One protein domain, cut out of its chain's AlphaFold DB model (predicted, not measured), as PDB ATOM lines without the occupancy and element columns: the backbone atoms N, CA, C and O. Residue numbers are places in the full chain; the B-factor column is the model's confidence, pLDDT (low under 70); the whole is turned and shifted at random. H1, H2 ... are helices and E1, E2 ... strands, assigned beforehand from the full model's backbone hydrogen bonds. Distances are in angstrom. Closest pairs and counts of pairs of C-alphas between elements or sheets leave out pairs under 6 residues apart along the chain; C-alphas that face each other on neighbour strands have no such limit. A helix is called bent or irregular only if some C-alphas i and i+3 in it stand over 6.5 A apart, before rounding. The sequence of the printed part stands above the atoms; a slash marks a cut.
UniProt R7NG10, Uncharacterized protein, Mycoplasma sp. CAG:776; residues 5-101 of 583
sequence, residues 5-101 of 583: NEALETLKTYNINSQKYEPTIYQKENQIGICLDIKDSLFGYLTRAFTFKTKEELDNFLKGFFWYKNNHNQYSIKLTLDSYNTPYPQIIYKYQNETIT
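This is residues 5 to 101 of the 583 residues of an uncharacterized protein of Mycoplasma sp. CAG:776 (UniProt R7NG10). One long helix, H2, lies along two small antiparallel sheets of three strands each, which come one after the other in the chain and meet where the end of E2 comes close to E4. The first sheet, E1 E2 E3, is strongly twisted, with long bending strands E2 and E3; the second, E4 E5 E6, is smaller, and the short helix H1 packs beside the beginning of H2. The printed part has 97 residues, with two named helices and six named strands in the order H1 E1 E2 E3 H2 E4 E5 E6. The sheet orders are E1 - E2 - E3 and E4 - E5 - E6, and the class is mixed, helices and strands. The whole is compact, with a radius of gyration of the C-alphas of 13.4 A and spans of 39 by 28 by 24 A.

H1 covers residues 5 to 13 and begins at C-alpha 5, (47.016, -36.900, -7.280). E1 covers residues 24 to 28. E2, the longest strand, covers residues 31 to 40, is 24.4 A long and bends by 63 degrees at residue 37. E3 covers residues 44 to 52, is 24.2 A long and bends by 52 degrees at residue 47. H2 covers residues 55 to 75 and is 28.4 A long, from C-alpha 55 at (47.424, -26.858, -7.361) to C-alpha 75 at (24.525, -11.243, -13.422). It has a kink of 45 degrees near residue 69 and is irregular: C-alphas 70 and 73 are 7.9 A apart. E4 covers residues 78 to 81, E5 residues 91 to 95 and E6 residues 98 to 100, where C-alpha 100 is at (36.339, -8.871, -15.193).

E1, E2 and E3 form a meander, each strand the antiparallel neighbour of the one before, with E1 and E3 as edge strands. In the hairpin E1 and E2, N 26 and O 33 are within hydrogen-bond range at 3.0 A. In the hairpin E2 and E3, N 38 and O 46 are 2.9 A apart, and N 48 and O 36 are 3.0 A apart. H2 is on this sheet at a height of 10.1 A, an arrangement of two layers, a helix on one face of a sheet. It lies over E3 and only just over E2, on which 3 of its C-alphas fall, and runs along the strands, at 14 degrees to E3 on the local plane. H1 only grazes this sheet, with its residues 7 to 11. H1 and H2 touch, H2 with residues 55 to 59 alone; the closest C-alphas are those of Thr 10 and Asp 59, 6.3 A apart, at a shallow tilt of 25 degrees, the same way. The closest C-alphas of E2 and E4 are those of Asp 40 and Thr 80, 5.2 A apart. E4, E5 and E6 form a second meander. In the hairpin E4 and E5, N 80 and O 92 are 2.8 A apart; in the hairpin E5 and E6, N 100 and O 93 are 3.0 A apart. H2 is also on this sheet, again as two layers, at a height of 9.7 A, over E4 and E5, and runs along the strands, at 16 degrees to E4 on the local plane. H1 is not on this sheet. In H1 every O i to N i+4 pair is within hydrogen-bond range; in H2 it is 15 of 17.

The two C-alphas farthest apart are those of Glu 29 and Gln 74, at 39.9 A, and the first and last printed C-alphas are 28.0 A apart. The printed part has no cut and no long link; H1 to E1 and E4 to E5 are short links, and the others are tight. The mean pLDDT of the printed part is 85.9, and residue 18 and residues 20 to 22 are under 70.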
ATOM      1  N   ASN A   5      47.694 -36.728  -8.562       87.62
ATOM      2  CA  ASN A   5      47.016 -36.900  -7.280       87.62
ATOM      3  C   ASN A   5      46.508 -35.559  -6.736       87.62
ATOM      4  O   ASN A   5      45.346 -35.469  -6.350       87.62
ATOM      5  N   GLU A   6      47.326 -34.504  -6.787       89.12
ATOM      6  CA  GLU A   6      46.912 -33.152  -6.387       89.12
ATOM      7  C   GLU A   6      45.778 -32.606  -7.269       89.12
ATOM      8  O   GLU A   6      44.859 -31.956  -6.762       89.12
ATOM      9  N   ALA A   7      45.800 -32.891  -8.574       88.25
ATOM     10  CA  ALA A   7      44.726 -32.509  -9.488       88.25
ATOM     11  C   ALA A   7      43.414 -33.250  -9.173       88.25
ATOM     12  O   ALA A   7      42.360 -32.623  -9.077       88.25
ATOM     13  N   LEU A   8      43.473 -34.565  -8.939       87.75
ATOM     14  CA  LEU A   8      42.318 -35.385  -8.554       87.75
ATOM     15  C   LEU A   8      41.725 -34.960  -7.206       87.75
ATOM     16  O   LEU A   8      40.504 -34.915  -7.064       87.75
ATOM     17  N   GLU A   9      42.564 -34.648  -6.218       88.69
ATOM     18  CA  GLU A   9      42.118 -34.103  -4.932       88.69
ATOM     19  C   GLU A   9      41.365 -32.788  -5.107       88.69
ATOM     20  O   GLU A   9      40.300 -32.611  -4.521       88.69
ATOM     21  N   THR A  10      41.893 -31.891  -5.939       89.88
ATOM     22  CA  THR A  10      41.271 -30.588  -6.201       89.88
ATOM     23  C   THR A  10      39.952 -30.753  -6.951       89.88
ATOM     24  O   THR A  10      38.965 -30.127  -6.605       89.88
ATOM     25  N   LEU A  11      39.859 -31.656  -7.927       88.12
ATOM     26  CA  LEU A  11      38.599 -31.915  -8.636       88.12
ATOM     27  C   LEU A  11      37.508 -32.479  -7.708       88.12
ATOM     28  O   LEU A  11      36.336 -32.108  -7.827       88.12
ATOM     29  N   LYS A  12      37.883 -33.322  -6.737       86.81
ATOM     30  CA  LYS A  12      36.941 -33.872  -5.751       86.81
ATOM     31  C   LYS A  12      36.262 -32.789  -4.911       86.81
ATOM     32  O   LYS A  12      35.087 -32.963  -4.592       86.81
ATOM     33  N   THR A  13      36.931 -31.676  -4.588       89.00
ATOM     34  CA  THR A  13      36.322 -30.592  -3.787       89.00
ATOM     35  C   THR A  13      35.178 -29.881  -4.520       89.00
ATOM     36  O   THR A  13      34.287 -29.344  -3.868       89.00
ATOM     37  N   TYR A  14      35.130 -29.959  -5.856       87.12
ATOM     38  CA  TYR A  14      34.050 -29.418  -6.696       87.12
ATOM     39  C   TYR A  14      33.036 -30.485  -7.153       87.12
ATOM     40  O   TYR A  14      32.289 -30.271  -8.110       87.12
ATOM     41  N   ASN A  15      32.983 -31.649  -6.490       83.88
ATOM     42  CA  ASN A  15      32.098 -32.774  -6.841       83.88
ATOM     43  C   ASN A  15      32.277 -33.284  -8.285       83.88
ATOM     44  O   ASN A  15      31.309 -33.706  -8.944       83.88
ATOM     45  N   ILE A  16      33.519 -33.244  -8.771       83.69
ATOM     46  CA  ILE A  16      33.939 -33.876 -10.019       83.69
ATOM     47  C   ILE A  16      34.516 -35.248  -9.684       83.69
ATOM     48  O   ILE A  16      35.475 -35.380  -8.923       83.69
ATOM     49  N   ASN A  17      33.910 -36.286 -10.250       79.62
ATOM     50  CA  ASN A  17      34.315 -37.672 -10.067       79.62
ATOM     51  C   ASN A  17      34.088 -38.461 -11.365       79.62
ATOM     52  O   ASN A  17      33.466 -37.969 -12.305       79.62
ATOM     53  N   SER A  18      34.560 -39.706 -11.399       69.88
ATOM     54  CA  SER A  18      34.461 -40.595 -12.564       69.88
ATOM     55  C   SER A  18      33.033 -41.013 -12.941       69.88
ATOM     56  O   SER A  18      32.855 -41.725 -13.924       69.88
ATOM     57  N   GLN A  19      32.014 -40.607 -12.175       70.00
ATOM     58  CA  GLN A  19      30.609 -40.894 -12.478       70.00
ATOM     59  C   GLN A  19      30.001 -39.868 -13.446       70.00
ATOM     60  O   GLN A  19      28.898 -40.083 -13.945       70.00
ATOM     61  N   LYS A  20      30.691 -38.749 -13.705       65.50
ATOM     62  CA  LYS A  20      30.286 -37.720 -14.670       65.50
ATOM     63  C   LYS A  20      31.212 -37.757 -15.887       65.50
ATOM     64  O   LYS A  20      32.389 -38.069 -15.758       65.50
ATOM     65  N   TYR A  21      30.664 -37.432 -17.059       63.41
ATOM     66  CA  TYR A  21      31.388 -37.456 -18.337       63.41
ATOM     67  C   TYR A  21      32.554 -36.446 -18.387       63.41
ATOM     68  O   TYR A  21      33.546 -36.679 -19.068       63.41
ATOM     69  N   GLU A  22      32.471 -35.359 -17.610       67.25
ATOM     70  CA  GLU A  22      33.441 -34.264 -17.609       67.25
ATOM     71  C   GLU A  22      33.647 -33.642 -16.222       67.25
ATOM     72  O   GLU A  22      32.739 -33.693 -15.379       67.25
ATOM     73  N   PRO A  23      34.784 -32.948 -16.010       76.19
ATOM     74  CA  PRO A  23      35.950 -32.837 -16.900       76.19
ATOM     75  C   PRO A  23      36.869 -34.069 -16.891       76.19
ATOM     76  O   PRO A  23      36.963 -34.781 -15.891       76.19
ATOM     77  N   THR A  24      37.595 -34.291 -17.991       84.19
ATOM     78  CA  THR A  24      38.635 -35.334 -18.085       84.19
ATOM     79  C   THR A  24      40.017 -34.756 -17.790       84.19
ATOM     80  O   THR A  24      40.351 -33.656 -18.226       84.19
ATOM     81  N   ILE A  25      40.839 -35.489 -17.037       85.94
ATOM     82  CA  ILE A  25      42.243 -35.116 -16.819       85.94
ATOM     83  C   ILE A  25      43.051 -35.589 -18.019       85.94
ATOM     84  O   ILE A  25      42.936 -36.745 -18.427       85.94
ATOM     85  N   TYR A  26      43.912 -34.724 -18.539       81.88
ATOM     86  CA  TYR A  26      44.914 -35.114 -19.518       81.88
ATOM     87  C   TYR A  26      46.305 -34.702 -19.035       81.88
ATOM     88  O   TYR A  26      46.485 -33.686 -18.360       81.88
ATOM     89  N   GLN A  27      47.299 -35.510 -19.388       81.25
ATOM     90  CA  GLN A  27      48.705 -35.229 -19.142       81.25
ATOM     91  C   GLN A  27      49.434 -35.242 -20.481       81.25
ATOM     92  O   GLN A  27      49.323 -36.203 -21.244       81.25
ATOM     93  N   LYS A  28      50.191 -34.182 -20.761       73.44
ATOM     94  CA  LYS A  28      51.111 -34.133 -21.899       73.44
ATOM     95  C   LYS A  28      52.467 -33.659 -21.397       73.44
ATOM     96  O   LYS A  28      52.578 -32.561 -20.858       73.44
ATOM     97  N   GLU A  29      53.480 -34.506 -21.564       75.06
ATOM     98  CA  GLU A  29      54.823 -34.285 -21.013       75.06
ATOM     99  C   GLU A  29      54.756 -34.001 -19.497       75.06
ATOM    100  O   GLU A  29      54.181 -34.791 -18.743       75.06
ATOM    101  N   ASN A  30      55.302 -32.865 -19.051       71.12
ATOM    102  CA  ASN A  30      55.293 -32.447 -17.650       71.12
ATOM    103  C   ASN A  30      54.112 -31.519 -17.291       71.12
ATOM    104  O   ASN A  30      54.120 -30.916 -16.220       71.12
ATOM    105  N   GLN A  31      53.111 -31.355 -18.161       77.62
ATOM    106  CA  GLN A  31      51.943 -30.512 -17.893       77.62
ATOM    107  C   GLN A  31      50.691 -31.352 -17.650       77.62
ATOM    108  O   GLN A  31      50.378 -32.278 -18.403       77.62
ATOM    109  N   ILE A  32      49.966 -30.990 -16.593       86.88
ATOM    110  CA  ILE A  32      48.667 -31.561 -16.245       86.88
ATOM    111  C   ILE A  32      47.601 -30.524 -16.561       86.88
ATOM    112  O   ILE A  32      47.749 -29.338 -16.255       86.88
ATOM    113  N   GLY A  33      46.522 -30.984 -17.176       87.31
ATOM    114  CA  GLY A  33      45.390 -30.148 -17.507       87.31
ATOM    115  C   GLY A  33      44.065 -30.872 -17.374       87.31
ATOM    116  O   GLY A  33      43.999 -32.080 -17.127       87.31
ATOM    117  N   ILE A  34      42.999 -30.105 -17.550       89.75
ATOM    118  CA  ILE A  34      41.632 -30.611 -17.592       89.75
ATOM    119  C   ILE A  34      40.985 -30.224 -18.916       89.75
ATOM    120  O   ILE A  34      41.195 -29.124 -19.430       89.75
ATOM    121  N   CYS A  35      40.217 -31.145 -19.478       87.94
ATOM    122  CA  CYS A  35      39.391 -30.915 -20.647       87.94
ATOM    123  C   CYS A  35      37.935 -30.787 -20.199       87.94
ATOM    124  O   CYS A  35      37.428 -31.669 -19.499       87.94
ATOM    125  N   LEU A  36      37.288 -29.686 -20.576       88.25
ATOM    126  CA  LEU A  36      35.897 -29.393 -20.233       88.25
ATOM    127  C   LEU A  36      35.145 -28.742 -21.390       88.25
ATOM    128  O   LEU A  36      35.736 -28.010 -22.193       88.25
ATOM    129  N   ASP A  37      33.833 -28.940 -21.397       87.00
ATOM    130  CA  ASP A  37      32.909 -28.159 -22.200       87.00
ATOM    131  C   ASP A  37      32.609 -26.814 -21.535       87.00
ATOM    132  O   ASP A  37      32.114 -26.719 -20.405       87.00
ATOM    133  N   ILE A  38      32.875 -25.742 -22.277       88.94
ATOM    134  CA  ILE A  38      32.476 -24.381 -21.930       88.94
ATOM    135  C   ILE A  38      31.355 -23.918 -22.858       88.94
ATOM    136  O   ILE A  38      31.341 -24.228 -24.046       88.94
ATOM    137  N   LYS A  39      30.420 -23.131 -22.322       87.38
ATOM    138  CA  LYS A  39      29.439 -22.399 -23.129       87.38
ATOM    139  C   LYS A  39      29.992 -21.005 -23.421       87.38
ATOM    140  O   LYS A  39      29.792 -20.076 -22.639       87.38
ATOM    141  N   ASP A  40      30.733 -20.906 -24.513       89.81
ATOM    142  CA  ASP A  40      31.290 -19.678 -25.063       89.81
ATOM    143  C   ASP A  40      30.184 -18.785 -25.649       89.81
ATOM    144  O   ASP A  40      29.233 -19.245 -26.286       89.81
ATOM    145  N   SER A  41      30.301 -17.482 -25.411       82.88
ATOM    146  CA  SER A  41      29.289 -16.504 -25.823       82.88
ATOM    147  C   SER A  41      29.279 -16.182 -27.322       82.88
ATOM    148  O   SER A  41      28.282 -15.641 -27.798       82.88
ATOM    149  N   LEU A  42      30.341 -16.513 -28.063       83.44
ATOM    150  CA  LEU A  42      30.452 -16.318 -29.511       83.44
ATOM    151  C   LEU A  42      30.147 -17.604 -30.289       83.44
ATOM    152  O   LEU A  42      29.459 -17.553 -31.305       83.44
ATOM    153  N   PHE A  43      30.637 -18.751 -29.815       83.94
ATOM    154  CA  PHE A  43      30.619 -20.017 -30.563       83.94
ATOM    155  C   PHE A  43      29.747 -21.120 -29.942       83.94
ATOM    156  O   PHE A  43      29.675 -22.219 -30.488       83.94
ATOM    157  N   GLY A  44      29.057 -20.858 -28.828       85.00
ATOM    158  CA  GLY A  44      28.218 -21.857 -28.166       85.00
ATOM    159  C   GLY A  44      29.047 -22.862 -27.363       85.00
ATOM    160  O   GLY A  44      29.889 -22.466 -26.568       85.00
ATOM    161  N   TYR A  45      28.795 -24.163 -27.505       87.75
ATOM    162  CA  TYR A  45      29.537 -25.174 -26.742       87.75
ATOM    163  C   TYR A  45      30.896 -25.469 -27.383       87.75
ATOM    164  O   TYR A  45      30.967 -25.872 -28.542       87.75
ATOM    165  N   LEU A  46      31.970 -25.279 -26.618       88.88
ATOM    166  CA  LEU A  46      33.339 -25.584 -27.017       88.88
ATOM    167  C   LEU A  46      33.987 -26.520 -25.999       88.88
ATOM    168  O   LEU A  46      34.128 -26.167 -24.833       88.88
ATOM    169  N   THR A  47      34.485 -27.659 -26.469       87.75
ATOM    170  CA  THR A  47      35.374 -28.518 -25.683       87.75
ATOM    171  C   THR A  47      36.798 -27.972 -25.772       87.75
ATOM    172  O   THR A  47      37.336 -27.798 -26.876       87.75
ATOM    173  N   ARG A  48      37.420 -27.648 -24.633       88.75
ATOM    174  CA  ARG A  48      38.786 -27.096 -24.579       88.75
ATOM    175  C   ARG A  48      39.610 -27.686 -23.446       88.75
ATOM    176  O   ARG A  48      39.089 -28.110 -22.418       88.75
ATOM    177  N   ALA A  49      40.921 -27.675 -23.666       88.38
ATOM    178  CA  ALA A  49      41.932 -28.182 -22.760       88.38
ATOM    179  C   ALA A  49      42.646 -27.010 -22.062       88.38
ATOM    180  O   ALA A  49      43.194 -26.135 -22.728       88.38
ATOM    181  N   PHE A  50      42.677 -27.016 -20.729       89.81
ATOM    182  CA  PHE A  50      43.323 -25.987 -19.904       89.81
ATOM    183  C   PHE A  50      44.445 -26.621 -19.080       89.81
ATOM    184  O   PHE A  50      44.236 -27.688 -18.508       89.81
ATOM    185  N   THR A  51      45.631 -26.015 -19.053       89.19
ATOM    186  CA  THR A  51      46.827 -26.536 -18.354       89.19
ATOM    187  C   THR A  51      47.175 -25.701 -17.130       89.19
ATOM    188  O   THR A  51      47.067 -24.478 -17.188       89.19
ATOM    189  N   PHE A  52      47.705 -26.336 -16.081       88.88
ATOM    190  CA  PHE A  52      48.091 -25.659 -14.836       88.88
ATOM    191  C   PHE A  52      49.469 -26.120 -14.349       88.88
ATOM    192  O   PHE A  52      49.852 -27.282 -14.508       88.88
ATOM    193  N   LYS A  53      50.228 -25.212 -13.733       88.25
ATOM    194  CA  LYS A  53      51.554 -25.487 -13.156       88.25
ATOM    195  C   LYS A  53      51.482 -25.850 -11.677       88.25
ATOM    196  O   LYS A  53      52.356 -26.580 -11.191       88.25
ATOM    197  N   THR A  54      50.475 -25.348 -10.964       90.44
ATOM    198  CA  THR A  54      50.308 -25.509  -9.512       90.44
ATOM    199  C   THR A  54      48.889 -25.953  -9.149       90.44
ATOM    200  O   THR A  54      47.948 -25.796  -9.927       90.44
ATOM    201  N   LYS A  55      48.733 -26.512  -7.940       90.50
ATOM    202  CA  LYS A  55      47.424 -26.858  -7.361       90.50
ATOM    203  C   LYS A  55      46.534 -25.625  -7.197       90.50
ATOM    204  O   LYS A  55      45.337 -25.696  -7.439       90.50
ATOM    205  N   GLU A  56      47.137 -24.498  -6.838       90.00
ATOM    206  CA  GLU A  56      46.453 -23.221  -6.643       90.00
ATOM    207  C   GLU A  56      45.898 -22.641  -7.953       90.00
ATOM    208  O   GLU A  56      44.762 -22.180  -7.978       90.00
ATOM    209  N   GLU A  57      46.643 -22.727  -9.060       89.94
ATOM    210  CA  GLU A  57      46.156 -22.308 -10.384       89.94
ATOM    211  C   GLU A  57      44.923 -23.118 -10.822       89.94
ATOM    212  O   GLU A  57      43.944 -22.541 -11.297       89.94
ATOM    213  N   LEU A  58      44.951 -24.442 -10.621       90.56
ATOM    214  CA  LEU A  58      43.815 -25.325 -10.906       90.56
ATOM    215  C   LEU A  58      42.609 -25.000 -10.013       90.56
ATOM    216  O   LEU A  58      41.484 -24.917 -10.503       90.56
ATOM    217  N   ASP A  59      42.833 -24.819  -8.712       90.94
ATOM    218  CA  ASP A  59      41.769 -24.483  -7.767       90.94
ATOM    219  C   ASP A  59      41.126 -23.132  -8.115       90.94
ATOM    220  O   ASP A  59      39.908 -23.051  -8.238       90.94
ATOM    221  N   ASN A  60      41.922 -22.094  -8.391       89.62
ATOM    222  CA  ASN A  60      41.427 -20.775  -8.801       89.62
ATOM    223  C   ASN A  60      40.626 -20.825 -10.109       89.62
ATOM    224  O   ASN A  60      39.574 -20.190 -10.217       89.62
ATOM    225  N   PHE A  61      41.079 -21.616 -11.085       91.31
ATOM    226  CA  PHE A  61      40.334 -21.850 -12.319       91.31
ATOM    227  C   PHE A  61      38.961 -22.477 -12.044       91.31
ATOM    228  O   PHE A  61      37.941 -21.979 -12.527       91.31
ATOM    229  N   LEU A  62      38.920 -23.548 -11.244       90.69
ATOM    230  CA  LEU A  62      37.679 -24.250 -10.910       90.69
ATOM    231  C   LEU A  62      36.729 -23.363 -10.098       90.69
ATOM    232  O   LEU A  62      35.536 -23.340 -10.405       90.69
ATOM    233  N   LYS A  63      37.237 -22.572  -9.141       91.38
ATOM    234  CA  LYS A  63      36.449 -21.558  -8.413       91.38
ATOM    235  C   LYS A  63      35.725 -20.627  -9.373       91.38
ATOM    236  O   LYS A  63      34.502 -20.517  -9.300       91.38
ATOM    237  N   GLY A  64      36.464 -19.997 -10.288       90.06
ATOM    238  CA  GLY A  64      35.894 -19.068 -11.267       90.06
ATOM    239  C   GLY A  64      34.866 -19.742 -12.179       90.06
ATOM    240  O   GLY A  64      33.760 -19.231 -12.361       90.06
ATOM    241  N   PHE A  65      35.189 -20.931 -12.691       90.88
ATOM    242  CA  PHE A  65      34.319 -21.661 -13.611       90.88
ATOM    243  C   PHE A  65      33.003 -22.116 -12.962       90.88
ATOM    244  O   PHE A  65      31.926 -21.930 -13.536       90.88
ATOM    245  N   PHE A  66      33.054 -22.691 -11.757       89.88
ATOM    246  CA  PHE A  66      31.847 -23.123 -11.046       89.88
ATOM    247  C   PHE A  66      31.007 -21.946 -10.567       89.88
ATOM    248  O   PHE A  66      29.777 -22.011 -10.640       89.88
ATOM    249  N   TRP A  67      31.647 -20.858 -10.131       91.88
ATOM    250  CA  TRP A  67      30.928 -19.629  -9.823       91.88
ATOM    251  C   TRP A  67      30.171 -19.131 -11.059       91.88
ATOM    252  O   TRP A  67      28.963 -18.903 -10.975       91.88
ATOM    253  N   TYR A  68      30.831 -19.056 -12.221       91.38
ATOM    254  CA  TYR A  68      30.197 -18.653 -13.480       91.38
ATOM    255  C   TYR A  68      29.008 -19.558 -13.812       91.38
ATOM    256  O   TYR A  68      27.896 -19.078 -14.036       91.38
ATOM    257  N   LYS A  69      29.201 -20.879 -13.769       88.56
ATOM    258  CA  LYS A  69      28.153 -21.858 -14.081       88.56
ATOM    259  C   LYS A  69      26.879 -21.636 -13.263       88.56
ATOM    260  O   LYS A  69      25.788 -21.735 -13.820       88.56
ATOM    261  N   ASN A  70      27.019 -21.283 -11.987       89.44
ATOM    262  CA  ASN A  70      25.891 -21.075 -11.083       89.44
ATOM    263  C   ASN A  70      25.259 -19.675 -11.197       89.44
ATOM    264  O   ASN A  70      24.063 -19.546 -10.960       89.44
ATOM    265  N   ASN A  71      26.026 -18.645 -11.574       88.75
ATOM    266  CA  ASN A  71      25.617 -17.240 -11.414       88.75
ATOM    267  C   ASN A  71      25.511 -16.431 -12.725       88.75
ATOM    268  O   ASN A  71      24.927 -15.348 -12.728       88.75
ATOM    269  N   HIS A  72      26.035 -16.923 -13.852       85.94
ATOM    270  CA  HIS A  72      26.128 -16.157 -15.108       85.94
ATOM    271  C   HIS A  72      24.792 -15.609 -15.626       85.94
ATOM    272  O   HIS A  72      24.755 -14.489 -16.124       85.94
ATOM    273  N   ASN A  73      23.696 -16.362 -15.481       84.00
ATOM    274  CA  ASN A  73      22.367 -15.911 -15.904       84.00
ATOM    275  C   ASN A  73      21.846 -14.754 -15.043       84.00
ATOM    276  O   ASN A  73      21.201 -13.852 -15.563       84.00
ATOM    277  N   GLN A  74      22.131 -14.774 -13.738       86.69
ATOM    278  CA  GLN A  74      21.670 -13.748 -12.804       86.69
ATOM    279  C   GLN A  74      22.387 -12.415 -13.040       86.69
ATOM    280  O   GLN A  74      21.745 -11.369 -13.049       86.69
ATOM    281  N   TYR A  75      23.703 -12.450 -13.266       84.25
ATOM    282  CA  TYR A  75      24.525 -11.243 -13.422       84.25
ATOM    283  C   TYR A  75      24.877 -10.923 -14.883       84.25
ATOM    284  O   TYR A  75      25.666 -10.022 -15.138       84.25
ATOM    285  N   SER A  76      24.305 -11.642 -15.855       87.12
ATOM    286  CA  SER A  76      24.567 -11.459 -17.295       87.12
ATOM    287  C   SER A  76      26.054 -11.506 -17.686       87.12
ATOM    288  O   SER A  76      26.489 -10.821 -18.615       87.12
ATOM    289  N   ILE A  77      26.844 -12.323 -16.989       88.38
ATOM    290  CA  ILE A  77      28.274 -12.489 -17.272       88.38
ATOM    291  C   ILE A  77      28.437 -13.414 -18.475       88.38
ATOM    292  O   ILE A  77      27.799 -14.462 -18.564       88.38
ATOM    293  N   LYS A  78      29.314 -13.035 -19.402       90.25
ATOM    294  CA  LYS A  78      29.663 -13.825 -20.586       90.25
ATOM    295  C   LYS A  78      31.022 -14.481 -20.409       90.25
ATOM    296  O   LYS A  78      31.930 -13.890 -19.835       90.25
ATOM    297  N   LEU A  79      31.161 -15.683 -20.953       91.75
ATOM    298  CA  LEU A  79      32.424 -16.407 -21.031       91.75
ATOM    299  C   LEU A  79      32.927 -16.385 -22.476       91.75
ATOM    300  O   LEU A  79      32.169 -16.646 -23.413       91.75
ATOM    301  N   THR A  80      34.196 -16.038 -22.649       91.62
ATOM    302  CA  THR A  80      34.930 -16.087 -23.922       91.62
ATOM    303  C   THR A  80      36.316 -16.682 -23.708       91.62
ATOM    304  O   THR A  80      36.746 -16.845 -22.566       91.62
ATOM    305  N   LEU A  81      37.022 -16.991 -24.790       90.19
ATOM    306  CA  LEU A  81      38.436 -17.355 -24.747       90.19
ATOM    307  C   LEU A  81      39.311 -16.171 -25.166       90.19
ATOM    308  O   LEU A  81      38.905 -15.357 -25.996       90.19
ATOM    309  N   ASP A  82      40.517 -16.091 -24.612       88.94
ATOM    310  CA  ASP A  82      41.551 -15.130 -25.024       88.94
ATOM    311  C   ASP A  82      42.011 -15.334 -26.476       88.94
ATOM    312  O   ASP A  82      42.307 -14.378 -27.193       88.94
ATOM    313  N   SER A  83      42.028 -16.586 -26.928       87.75
ATOM    314  CA  SER A  83      42.346 -16.994 -28.287       87.75
ATOM    315  C   SER A  83      41.624 -18.290 -28.639       87.75
ATOM    316  O   SER A  83      41.545 -19.225 -27.848       87.75
ATOM    317  N   TYR A  84      41.129 -18.379 -29.874       87.44
ATOM    318  CA  TYR A  84      40.491 -19.595 -30.394       87.44
ATOM    319  C   TYR A  84      41.458 -20.503 -31.167       87.44
ATOM    320  O   TYR A  84      41.115 -21.648 -31.452       87.44
ATOM    321  N   ASN A  85      42.661 -20.006 -31.483       86.44
ATOM    322  CA  ASN A  85      43.654 -20.701 -32.310       86.44
ATOM    323  C   ASN A  85      44.765 -21.368 -31.485       86.44
ATOM    324  O   ASN A  85      45.589 -22.094 -32.040       86.44
ATOM    325  N   THR A  86      44.833 -21.103 -30.179       84.94
ATOM    326  CA  THR A  86      45.839 -21.697 -29.295       84.94
ATOM    327  C   THR A  86      45.346 -23.036 -28.737       84.94
ATOM    328  O   THR A  86      44.160 -23.190 -28.445       84.94
ATOM    329  N   PRO A  87      46.241 -24.025 -28.557       78.88
ATOM    330  CA  PRO A  87      45.867 -25.325 -27.995       78.88
ATOM    331  C   PRO A  87      45.480 -25.256 -26.509       78.88
ATOM    332  O   PRO A  87      44.761 -26.134 -26.038       78.88
ATOM    333  N   TYR A  88      45.937 -24.223 -25.792       83.81
ATOM    334  CA  TYR A  88      45.717 -24.023 -24.356       83.81
ATOM    335  C   TYR A  88      45.254 -22.581 -24.092       83.81
ATOM    336  O   TYR A  88      46.068 -21.740 -23.703       83.81
ATOM    337  N   PRO A  89      43.989 -22.250 -24.392       88.00
ATOM    338  CA  PRO A  89      43.462 -20.906 -24.193       88.00
ATOM    339  C   PRO A  89      43.172 -20.626 -22.714       88.00
ATOM    340  O   PRO A  89      43.070 -21.545 -21.899       88.00
ATOM    341  N   GLN A  90      42.993 -19.356 -22.367       89.06
ATOM    342  CA  GLN A  90      42.497 -18.913 -21.067       89.06
ATOM    343  C   GLN A  90      41.041 -18.457 -21.162       89.06
ATOM    344  O   GLN A  90      40.591 -17.937 -22.184       89.06
ATOM    345  N   ILE A  91      40.294 -18.653 -20.073       91.25
ATOM    346  CA  ILE A  91      38.923 -18.153 -19.962       91.25
ATOM    347  C   ILE A  91      38.954 -16.664 -19.613       91.25
ATOM    348  O   ILE A  91      39.570 -16.267 -18.626       91.25
ATOM    349  N   ILE A  92      38.225 -15.868 -20.390       91.88
ATOM    350  CA  ILE A  92      37.934 -14.460 -20.129       91.88
ATOM    351  C   ILE A  92      36.457 -14.329 -19.767       91.88
ATOM    352  O   ILE A  92      35.578 -14.708 -20.549       91.88
ATOM    353  N   TYR A  93      36.187 -13.732 -18.612       91.56
ATOM    354  CA  TYR A  93      34.841 -13.375 -18.184       91.56
ATOM    355  C   TYR A  93      34.561 -11.912 -18.509       91.56
ATOM    356  O   TYR A  93      35.437 -11.061 -18.357       91.56
ATOM    357  N   LYS A  94      33.345 -11.616 -18.974       87.88
ATOM    358  CA  LYS A  94      32.938 -10.263 -19.355       87.88
ATOM    359  C   LYS A  94      31.618  -9.853 -18.725       87.88
ATOM    360  O   LYS A  94      30.641 -10.599 -18.819       87.88
ATOM    361  N   TYR A  95      31.570  -8.643 -18.185       85.94
ATOM    362  CA  TYR A  95      30.356  -7.958 -17.743       85.94
ATOM    363  C   TYR A  95      30.190  -6.683 -18.573       85.94
ATOM    364  O   TYR A  95      31.153  -5.961 -18.776       85.94
ATOM    365  N   GLN A  96      29.014  -6.469 -19.172       80.88
ATOM    366  CA  GLN A  96      28.738  -5.323 -20.067       80.88
ATOM    367  C   GLN A  96      29.805  -5.051 -21.164       80.88
ATOM    368  O   GLN A  96      29.935  -3.938 -21.658       80.88
ATOM    369  N   ASN A  97      30.495  -6.105 -21.623       77.62
ATOM    370  CA  ASN A  97      31.611  -6.103 -22.588       77.62
ATOM    371  C   ASN A  97      32.992  -5.696 -22.043       77.62
ATOM    372  O   ASN A  97      33.960  -5.784 -22.803       77.62
ATOM    373  N   GLU A  98      33.119  -5.370 -20.761       82.38
ATOM    374  CA  GLU A  98      34.406  -5.197 -20.086       82.38
ATOM    375  C   GLU A  98      34.887  -6.514 -19.470       82.38
ATOM    376  O   GLU A  98      34.086  -7.360 -19.066       82.38
ATOM    377  N   THR A  99      36.204  -6.726 -19.457       88.00
ATOM    378  CA  THR A  99      36.814  -7.927 -18.874       88.00
ATOM    379  C   THR A  99      36.843  -7.800 -17.357       88.00
ATOM    380  O   THR A  99      37.404  -6.837 -16.848       88.00
ATOM    381  N   ILE A 100      36.316  -8.803 -16.657       88.19
ATOM    382  CA  ILE A 100      36.339  -8.871 -15.193       88.19
ATOM    383  C   ILE A 100      37.226 -10.022 -14.717       88.19
ATOM    384  O   ILE A 100      37.339 -11.074 -15.357       88.19
ATOM    385  N   THR A 101      37.866  -9.822 -13.575       90.25
ATOM    386  CA  THR A 101      38.711 -10.806 -12.902       90.25
ATOM    387  C   THR A 101      37.881 -11.793 -12.080       90.25
ATOM    388  O   THR A 101      36.734 -11.544 -11.711       90.25
TER     389      THR A 101